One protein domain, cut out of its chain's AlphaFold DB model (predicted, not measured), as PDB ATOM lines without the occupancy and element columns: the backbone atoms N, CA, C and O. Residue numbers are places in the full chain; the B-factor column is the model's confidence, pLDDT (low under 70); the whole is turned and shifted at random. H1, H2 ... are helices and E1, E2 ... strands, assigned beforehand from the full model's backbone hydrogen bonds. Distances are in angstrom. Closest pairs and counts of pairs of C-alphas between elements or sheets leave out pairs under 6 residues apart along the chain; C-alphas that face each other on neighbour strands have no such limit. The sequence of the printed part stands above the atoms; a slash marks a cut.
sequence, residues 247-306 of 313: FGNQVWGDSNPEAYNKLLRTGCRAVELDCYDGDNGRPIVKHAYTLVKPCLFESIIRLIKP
ATOM      1  N   PHE A 247      50.652   1.075 -34.412       35.44
ATOM      2  CA  PHE A 247      51.604   0.587 -33.416       35.44
ATOM      3  C   PHE A 247      52.930   1.331 -33.649       35.44
ATOM      4  O   PHE A 247      53.807   0.842 -34.354       35.44
ATOM      5  N   GLY A 248      53.056   2.561 -33.131       42.56
ATOM      6  CA  GLY A 248      54.284   3.351 -33.268       42.56
ATOM      7  C   GLY A 248      54.120   4.875 -33.275       42.56
ATOM      8  O   GLY A 248      53.114   5.438 -32.824       42.56
ATOM      9  N   ASN A 249      55.167   5.541 -33.765       38.62
ATOM     10  CA  ASN A 249      55.235   6.992 -33.928       38.62
ATOM     11  C   ASN A 249      54.482   7.427 -35.192       38.62
ATOM     12  O   ASN A 249      54.376   6.672 -36.149       38.62
ATOM     13  N   GLN A 250      54.001   8.676 -35.228       40.56
ATOM     14  CA  GLN A 250      53.236   9.211 -36.368       40.56
ATOM     15  C   GLN A 250      54.035   9.258 -37.685       40.56
ATOM     16  O   GLN A 250      53.454   9.532 -38.722       40.56
ATOM     17  N   VAL A 251      55.342   8.981 -37.652       29.45
ATOM     18  CA  VAL A 251      56.281   9.137 -38.774       29.45
ATOM     19  C   VAL A 251      56.713   7.789 -39.383       29.45
ATOM     20  O   VAL A 251      57.017   7.737 -40.574       29.45
ATOM     21  N   TRP A 252      56.708   6.693 -38.608       31.09
ATOM     22  CA  TRP A 252      57.056   5.342 -39.070       31.09
ATOM     23  C   TRP A 252      56.319   4.265 -38.252       31.09
ATOM     24  O   TRP A 252      56.150   4.408 -37.038       31.09
ATOM     25  N   GLY A 253      55.917   3.165 -38.896       46.22
ATOM     26  CA  GLY A 253      55.249   2.033 -38.241       46.22
ATOM     27  C   GLY A 253      54.294   1.276 -39.164       46.22
ATOM     28  O   GLY A 253      54.032   1.700 -40.288       46.22
ATOM     29  N   ASP A 254      53.756   0.153 -38.693       51.31
ATOM     30  CA  ASP A 254      52.752  -0.607 -39.441       51.31
ATOM     31  C   ASP A 254      51.334  -0.165 -39.037       51.31
ATOM     32  O   ASP A 254      51.017  -0.057 -37.846       51.31
ATOM     33  N   SER A 255      50.472   0.080 -40.029       61.16
ATOM     34  CA  SER A 255      49.037   0.276 -39.791       61.16
ATOM     35  C   SER A 255      48.393  -1.076 -39.509       61.16
ATOM     36  O   SER A 255      48.395  -1.952 -40.376       61.16
ATOM     37  N   ASN A 256      47.824  -1.255 -38.317       67.31
ATOM     38  CA  ASN A 256      47.161  -2.502 -37.944       67.31
ATOM     39  C   ASN A 256      45.648  -2.280 -37.784       67.31
ATOM     40  O   ASN A 256      45.236  -1.581 -36.853       67.31
ATOM     41  N   PRO A 257      44.808  -2.906 -38.627       70.19
ATOM     42  CA  PRO A 257      43.356  -2.848 -38.494       70.19
ATOM     43  C   PRO A 257      42.832  -3.226 -37.093       70.19
ATOM     44  O   PRO A 257      41.837  -2.662 -36.639       70.19
ATOM     45  N   GLU A 258      43.512  -4.120 -36.365       74.75
ATOM     46  CA  GLU A 258      43.097  -4.575 -35.027       74.75
ATOM     47  C   GLU A 258      43.112  -3.452 -33.976       74.75
ATOM     48  O   GLU A 258      42.377  -3.498 -32.985       74.75
ATOM     49  N   ALA A 259      43.891  -2.389 -34.210       70.69
ATOM     50  CA  ALA A 259      43.907  -1.214 -33.345       70.69
ATOM     51  C   ALA A 259      42.519  -0.554 -33.249       70.69
ATOM     52  O   ALA A 259      42.105  -0.151 -32.161       70.69
ATOM     53  N   TYR A 260      41.755  -0.527 -34.347       71.62
ATOM     54  CA  TYR A 260      40.398   0.024 -34.361       71.62
ATOM     55  C   TYR A 260      39.425  -0.813 -33.530       71.62
ATOM     56  O   TYR A 260      38.612  -0.269 -32.784       71.62
ATOM     57  N   ASN A 261      39.536  -2.141 -33.598       76.12
ATOM     58  CA  ASN A 261      38.724  -3.041 -32.783       76.12
ATOM     59  C   ASN A 261      39.007  -2.837 -31.285       76.12
ATOM     60  O   ASN A 261      38.088  -2.717 -30.470       76.12
ATOM     61  N   LYS A 262      40.287  -2.704 -30.916       73.75
ATOM     62  CA  LYS A 262      40.693  -2.419 -29.536       73.75
ATOM     63  C   LYS A 262      40.133  -1.083 -29.034       73.75
ATOM     64  O   LYS A 262      39.656  -1.034 -27.904       73.75
ATOM     65  N   LEU A 263      40.134  -0.040 -29.865       68.62
ATOM     66  CA  LEU A 263      39.566   1.274 -29.530       68.62
ATOM     67  C   LEU A 263      38.047   1.232 -29.347       68.62
ATOM     68  O   LEU A 263      37.519   1.785 -28.388       68.62
ATOM     69  N   LEU A 264      37.317   0.531 -30.212       71.44
ATOM     70  CA  LEU A 264      35.865   0.392 -30.045       71.44
ATOM     71  C   LEU A 264      35.517  -0.355 -28.745       71.44
ATOM     72  O   LEU A 264      34.566  -0.000 -28.047       71.44
ATOM     73  N   ARG A 265      36.349  -1.324 -28.343       73.00
ATOM     74  CA  ARG A 265      36.203  -2.057 -27.072       73.00
ATOM     75  C   ARG A 265      36.498  -1.223 -25.822       73.00
ATOM     76  O   ARG A 265      36.045  -1.614 -24.744       73.00
ATOM     77  N   THR A 266      37.197  -0.087 -25.933       67.50
ATOM     78  CA  THR A 266      37.330   0.877 -24.821       67.50
ATOM     79  C   THR A 266      36.126   1.816 -24.703       67.50
ATOM     80  O   THR A 266      36.063   2.606 -23.766       67.50
ATOM     81  N   GLY A 267      35.143   1.707 -25.605       63.69
ATOM     82  CA  GLY A 267      33.954   2.559 -25.635       63.69
ATOM     83  C   GLY A 267      34.106   3.798 -26.518       63.69
ATOM     84  O   GLY A 267      33.234   4.670 -26.473       63.69
ATOM     85  N   CYS A 268      35.175   3.872 -27.319       68.19
ATOM     86  CA  CYS A 268      35.369   4.937 -28.293       68.19
ATOM     87  C   CYS A 268      34.211   4.979 -29.304       68.19
ATOM     88  O   CYS A 268      33.750   3.940 -29.774       68.19
ATOM     89  N   ARG A 269      33.741   6.189 -29.629       69.12
ATOM     90  CA  ARG A 269      32.603   6.425 -30.543       69.12
ATOM     91  C   ARG A 269      32.976   7.128 -31.835       69.12
ATOM     92  O   ARG A 269      32.148   7.218 -32.732       69.12
ATOM     93  N   ALA A 270      34.203   7.625 -31.917       67.62
ATOM     94  CA  ALA A 270      34.713   8.344 -33.067       67.62
ATOM     95  C   ALA A 270      36.076   7.765 -33.430       67.62
ATOM     96  O   ALA A 270      36.972   7.697 -32.592       67.62
ATOM     97  N   VAL A 271      36.216   7.332 -34.675       67.75
ATOM     98  CA  VAL A 271      37.482   6.863 -35.233       67.75
ATOM     99  C   VAL A 271      37.762   7.656 -36.498       67.75
ATOM    100  O   VAL A 271      36.848   7.939 -37.271       67.75
ATOM    101  N   GLU A 272      39.017   8.030 -36.680       76.69
ATOM    102  CA  GLU A 272      39.496   8.737 -37.862       76.69
ATOM    103  C   GLU A 272      40.068   7.721 -38.858       76.69
ATOM    104  O   GLU A 272      40.783   6.799 -38.461       76.69
ATOM    105  N   LEU A 273      39.705   7.865 -40.136       76.12
ATOM    106  CA  LEU A 273      40.167   7.024 -41.240       76.12
ATOM    107  C   LEU A 273      40.686   7.924 -42.362       76.12
ATOM    108  O   LEU A 273      39.907   8.415 -43.179       76.12
ATOM    109  N   ASP A 274      42.001   8.097 -42.419       77.75
ATOM    110  CA  ASP A 274      42.667   8.886 -43.455       77.75
ATOM    111  C   ASP A 274      42.689   8.112 -44.779       77.75
ATOM    112  O   ASP A 274      43.586   7.304 -45.039       77.75
ATOM    113  N   CYS A 275      41.647   8.308 -45.587       83.69
ATOM    114  CA  CYS A 275      41.416   7.556 -46.814       83.69
ATOM    115  C   CYS A 275      42.159   8.171 -48.006       83.69
ATOM    116  O   CYS A 275      42.059   9.368 -48.263       83.69
ATOM    117  N   TYR A 276      42.843   7.323 -48.768       81.12
ATOM    118  CA  TYR A 276      43.531   7.668 -50.007       81.12
ATOM    119  C   TYR A 276      43.186   6.666 -51.103       81.12
ATOM    120  O   TYR A 276      42.838   5.512 -50.827       81.12
ATOM    121  N   ASP A 277      43.358   7.097 -52.349       86.25
ATOM    122  CA  ASP A 277      43.294   6.206 -53.500       86.25
ATOM    123  C   ASP A 277      44.430   5.179 -53.414       86.25
ATOM    124  O   ASP A 277      45.600   5.523 -53.218       86.25
ATOM    125  N   GLY A 278      44.063   3.903 -53.502       82.56
ATOM    126  CA  GLY A 278      44.997   2.787 -53.557       82.56
ATOM    127  C   GLY A 278      44.897   2.036 -54.877       82.56
ATOM    128  O   GLY A 278      44.063   2.332 -55.737       82.56
ATOM    129  N   ASP A 279      45.763   1.041 -55.034       84.50
ATOM    130  CA  ASP A 279      45.898   0.314 -56.293       84.50
ATOM    131  C   ASP A 279      44.602  -0.405 -56.690       84.50
ATOM    132  O   ASP A 279      43.834  -0.892 -55.850       84.50
ATOM    133  N   ASN A 280      44.371  -0.507 -58.001       81.75
ATOM    134  CA  ASN A 280      43.195  -1.156 -58.591       81.75
ATOM    135  C   ASN A 280      41.852  -0.541 -58.142       81.75
ATOM    136  O   ASN A 280      40.850  -1.249 -58.039       81.75
ATOM    137  N   GLY A 281      41.835   0.764 -57.841       85.38
ATOM    138  CA  GLY A 281      40.632   1.488 -57.416       85.38
ATOM    139  C   GLY A 281      40.153   1.119 -56.010       85.38
ATOM    140  O   GLY A 281      39.004   1.385 -55.656       85.38
ATOM    141  N   ARG A 282      41.006   0.472 -55.205       83.88
ATOM    142  CA  ARG A 282      40.666   0.070 -53.838       83.88
ATOM    143  C   ARG A 282      41.178   1.112 -52.845       83.88
ATOM    144  O   ARG A 282      42.388   1.309 -52.771       83.88
ATOM    145  N   PRO A 283      40.307   1.738 -52.036       89.06
ATOM    146  CA  PRO A 283      40.739   2.749 -51.082       89.06
ATOM    147  C   PRO A 283      41.611   2.141 -49.980       89.06
ATOM    148  O   PRO A 283      41.329   1.066 -49.431       89.06
ATOM    149  N   ILE A 284      42.671   2.865 -49.639       87.94
ATOM    150  CA  ILE A 284      43.598   2.538 -48.560       87.94
ATOM    151  C   ILE A 284      43.501   3.583 -47.454       87.94
ATOM    152  O   ILE A 284      43.140   4.730 -47.688       87.94
ATOM    153  N   VAL A 285      43.852   3.182 -46.241       82.06
ATOM    154  CA  VAL A 285      43.996   4.053 -45.080       82.06
ATOM    155  C   VAL A 285      45.471   4.110 -44.712       82.06
ATOM    156  O   VAL A 285      46.106   3.071 -44.489       82.06
ATOM    157  N   LYS A 286      46.033   5.318 -44.688       73.06
ATOM    158  CA  LYS A 286      47.430   5.572 -44.317       73.06
ATOM    159  C   LYS A 286      47.579   6.983 -43.776       73.06
ATOM    160  O   LYS A 286      46.806   7.858 -44.123       73.06
ATOM    161  N   HIS A 287      48.634   7.229 -43.010       66.69
ATOM    162  CA  HIS A 287      49.000   8.595 -42.654       66.69
ATOM    163  C   HIS A 287      49.790   9.226 -43.810       66.69
ATOM    164  O   HIS A 287      50.867   8.728 -44.169       66.69
ATOM    165  N   ALA A 288      49.256  10.276 -44.438       50.16
ATOM    166  CA  ALA A 288      49.925  10.892 -45.578       50.16
ATOM    167  C   ALA A 288      51.321  11.399 -45.229       50.16
ATOM    168  O   ALA A 288      51.569  11.927 -44.151       50.16
ATOM    169  N   TYR A 289      52.227  11.253 -46.197       47.38
ATOM    170  CA  TYR A 289      53.592  11.766 -46.121       47.38
ATOM    171  C   TYR A 289      54.455  11.173 -45.003       47.38
ATOM    172  O   TYR A 289      55.390  11.818 -44.530       47.38
ATOM    173  N   THR A 290      54.170   9.930 -44.616       44.91
ATOM    174  CA  THR A 290      54.933   9.189 -43.605       44.91
ATOM    175  C   THR A 290      55.327   7.806 -44.110       44.91
ATOM    176  O   THR A 290      54.812   7.338 -45.125       44.91
ATOM    177  N   LEU A 291      56.245   7.136 -43.407       40.31
ATOM    178  CA  LEU A 291      56.737   5.794 -43.758       40.31
ATOM    179  C   LEU A 291      55.808   4.676 -43.260       40.31
ATOM    180  O   LEU A 291      56.229   3.540 -43.045       40.31
ATOM    181  N   VAL A 292      54.547   5.013 -43.011       52.91
ATOM    182  CA  VAL A 292      53.570   4.102 -42.437       52.91
ATOM    183  C   VAL A 292      53.002   3.204 -43.525       52.91
ATOM    184  O   VAL A 292      52.481   3.697 -44.527       52.91
ATOM    185  N   LYS A 293      53.067   1.882 -43.324       69.62
ATOM    186  CA  LYS A 293      52.512   0.944 -44.307       69.62
ATOM    187  C   LYS A 293      50.997   1.143 -44.423       69.62
ATOM    188  O   LYS A 293      50.322   1.136 -43.390       69.62
ATOM    189  N   PRO A 294      50.451   1.317 -45.637       75.19
ATOM    190  CA  PRO A 294      49.018   1.479 -45.834       75.19
ATOM    191  C   PRO A 294      48.266   0.188 -45.501       75.19
ATOM    192  O   PRO A 294      48.795  -0.914 -45.640       75.19
ATOM    193  N   CYS A 295      47.006   0.321 -45.103       82.12
ATOM    194  CA  CYS A 295      46.093  -0.801 -44.916       82.12
ATOM    195  C   CYS A 295      44.836  -0.598 -45.763       82.12
ATOM    196  O   CYS A 295      44.479   0.523 -46.100       82.12
ATOM    197  N   LEU A 296      44.163  -1.676 -46.154       86.75
ATOM    198  CA  LEU A 296      42.967  -1.558 -46.985       86.75
ATOM    199  C   LEU A 296      41.790  -1.072 -46.142       86.75
ATOM    200  O   LEU A 296      41.505  -1.644 -45.086       86.75
ATOM    201  N   PHE A 297      41.071  -0.066 -46.643       87.81
ATOM    202  CA  PHE A 297      39.875   0.465 -45.988       87.81
ATOM    203  C   PHE A 297      38.851  -0.647 -45.727       87.81
ATOM    204  O   PHE A 297      38.332  -0.798 -44.623       87.81
ATOM    205  N   GLU A 298      38.639  -1.502 -46.725       88.75
ATOM    206  CA  GLU A 298      37.746  -2.656 -46.638       88.75
ATOM    207  C   GLU A 298      38.100  -3.598 -45.476       88.75
ATOM    208  O   GLU A 298      37.211  -4.061 -44.758       88.75
ATOM    209  N   SER A 299      39.393  -3.861 -45.264       85.44
ATOM    210  CA  SER A 299      39.861  -4.726 -44.179       85.44
ATOM    211  C   SER A 299      39.545  -4.127 -42.809       85.44
ATOM    212  O   SER A 299      39.147  -4.863 -41.907       85.44
ATOM    213  N   ILE A 300      39.654  -2.803 -42.660       84.06
ATOM    214  CA  ILE A 300      39.281  -2.104 -41.423       84.06
ATOM    215  C   ILE A 300      37.775  -2.222 -41.178       84.06
ATOM    216  O   ILE A 300      37.368  -2.654 -40.100       84.06
ATOM    217  N   ILE A 301      36.942  -1.912 -42.177       88.75
ATOM    218  CA  ILE A 301      35.479  -1.954 -42.031       88.75
ATOM    219  C   ILE A 301      34.985  -3.363 -41.680       88.75
ATOM    220  O   ILE A 301      34.169  -3.523 -40.768       88.75
ATOM    221  N   ARG A 302      35.501  -4.399 -42.357       87.62
ATOM    222  CA  ARG A 302      35.150  -5.801 -42.065       87.62
ATOM    223  C   ARG A 302      35.469  -6.185 -40.621       87.62
ATOM    224  O   ARG A 302      34.696  -6.916 -40.008       87.62
ATOM    225  N   LEU A 303      36.572  -5.675 -40.078       83.88
ATOM    226  CA  LEU A 303      37.047  -6.011 -38.740       83.88
ATOM    227  C   LEU A 303      36.310  -5.252 -37.624       83.88
ATOM    228  O   LEU A 303      36.044  -5.813 -36.560       83.88
ATOM    229  N   ILE A 304      35.939  -3.988 -37.857       84.62
ATOM    230  CA  ILE A 304      35.225  -3.183 -36.854       84.62
ATOM    231  C   ILE A 304      33.733  -3.503 -36.790       84.62
ATOM    232  O   ILE A 304      33.148  -3.414 -35.712       84.62
ATOM    233  N   LYS A 305      33.116  -3.911 -37.909       87.06
ATOM    234  CA  LYS A 305      31.664  -4.126 -38.031       87.06
ATOM    235  C   LYS A 305      31.057  -4.988 -36.907       87.06
ATOM    236  O   LYS A 305      30.031  -4.573 -36.372       87.06
ATOM    237  N   PRO A 306      31.658  -6.119 -36.484       85.75
ATOM    238  CA  PRO A 306      31.118  -6.926 -35.385       85.75
ATOM    239  C   PRO A 306      31.194  -6.243 -34.010       85.75
ATOM    240  O   PRO A 306      30.478  -6.628 -33.091       85.75
TER     241      PRO A 306
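AT A GLANCE: This is residues 247 to 306 of the 313 residues of the protein "Hypothetical protein" of Rotaria sp. Silwood1 (UniProt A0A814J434). A small sheet of three short strands, E1, E2 and E3, makes one side of the domain, and two short helices, H1 and H2, touch each other away from it. A long stretch with no named element, residues 266 to 290, leads from H1 back to E3; in it residues 284 to 285 form short antiparallel pairings with 275 to 276 and with 295 to 296. The 60 printed residues hold E1, E2, H1, E3 and H2 in that order, with 26 residues, under half, in these named elements; the class is mixed, helices and strands. The sheet is mixed, in the order E1, E2, E3. The whole is compact, with a radius of gyration of the C-alphas of 11.6 A and spans of 30 by 27 by 15 A.

HOW THE PARTS SIT: E2, residues 252 to 255, is the inner strand. E1, residues 247 to 249, is antiparallel to it in a hairpin, at 153 degrees, with N 252 and O 249 3.4 A apart, within hydrogen-bond range. E3, residues 291 to 293, is parallel to E2 at 14 degrees, with N 293 and O 253 at 3.2 A. H1, residues 258 to 265, makes with E2 and E3 a strand-helix-strand unit, two parallel neighbour strands with a helix between them in the chain; its crossover is right-handed. H2, residues 297 to 304, touches H1, the closest C-alphas being those of Asn 261 and Ile 304, 5.4 A apart; they run the same way at a steep tilt of 40 degrees. Neither helix is on the sheet. In H1 and H2 every O i to N i+4 pair is within hydrogen-bond range.

IN THESE COORDINATES: E1 is 7.4 A long and begins at C-alpha 247, (51.604, 0.587, -33.416). E2 is 9.5 A long, H1 10.8 A and E3 6.5 A. H2, 10.9 A long, ends at C-alpha 304, (35.225, -3.183, -36.854).

THE WHOLE: The C-alphas farthest apart, of Gly 267 and Asn 280, are 34.4 A apart. The printed part has no cut. The link from H1 to E3 is long, with 25 residues. The mean pLDDT of the printed part is 70.2; residues 247 to 256, 263, 266 to 271 and 287 to 293 are under 70.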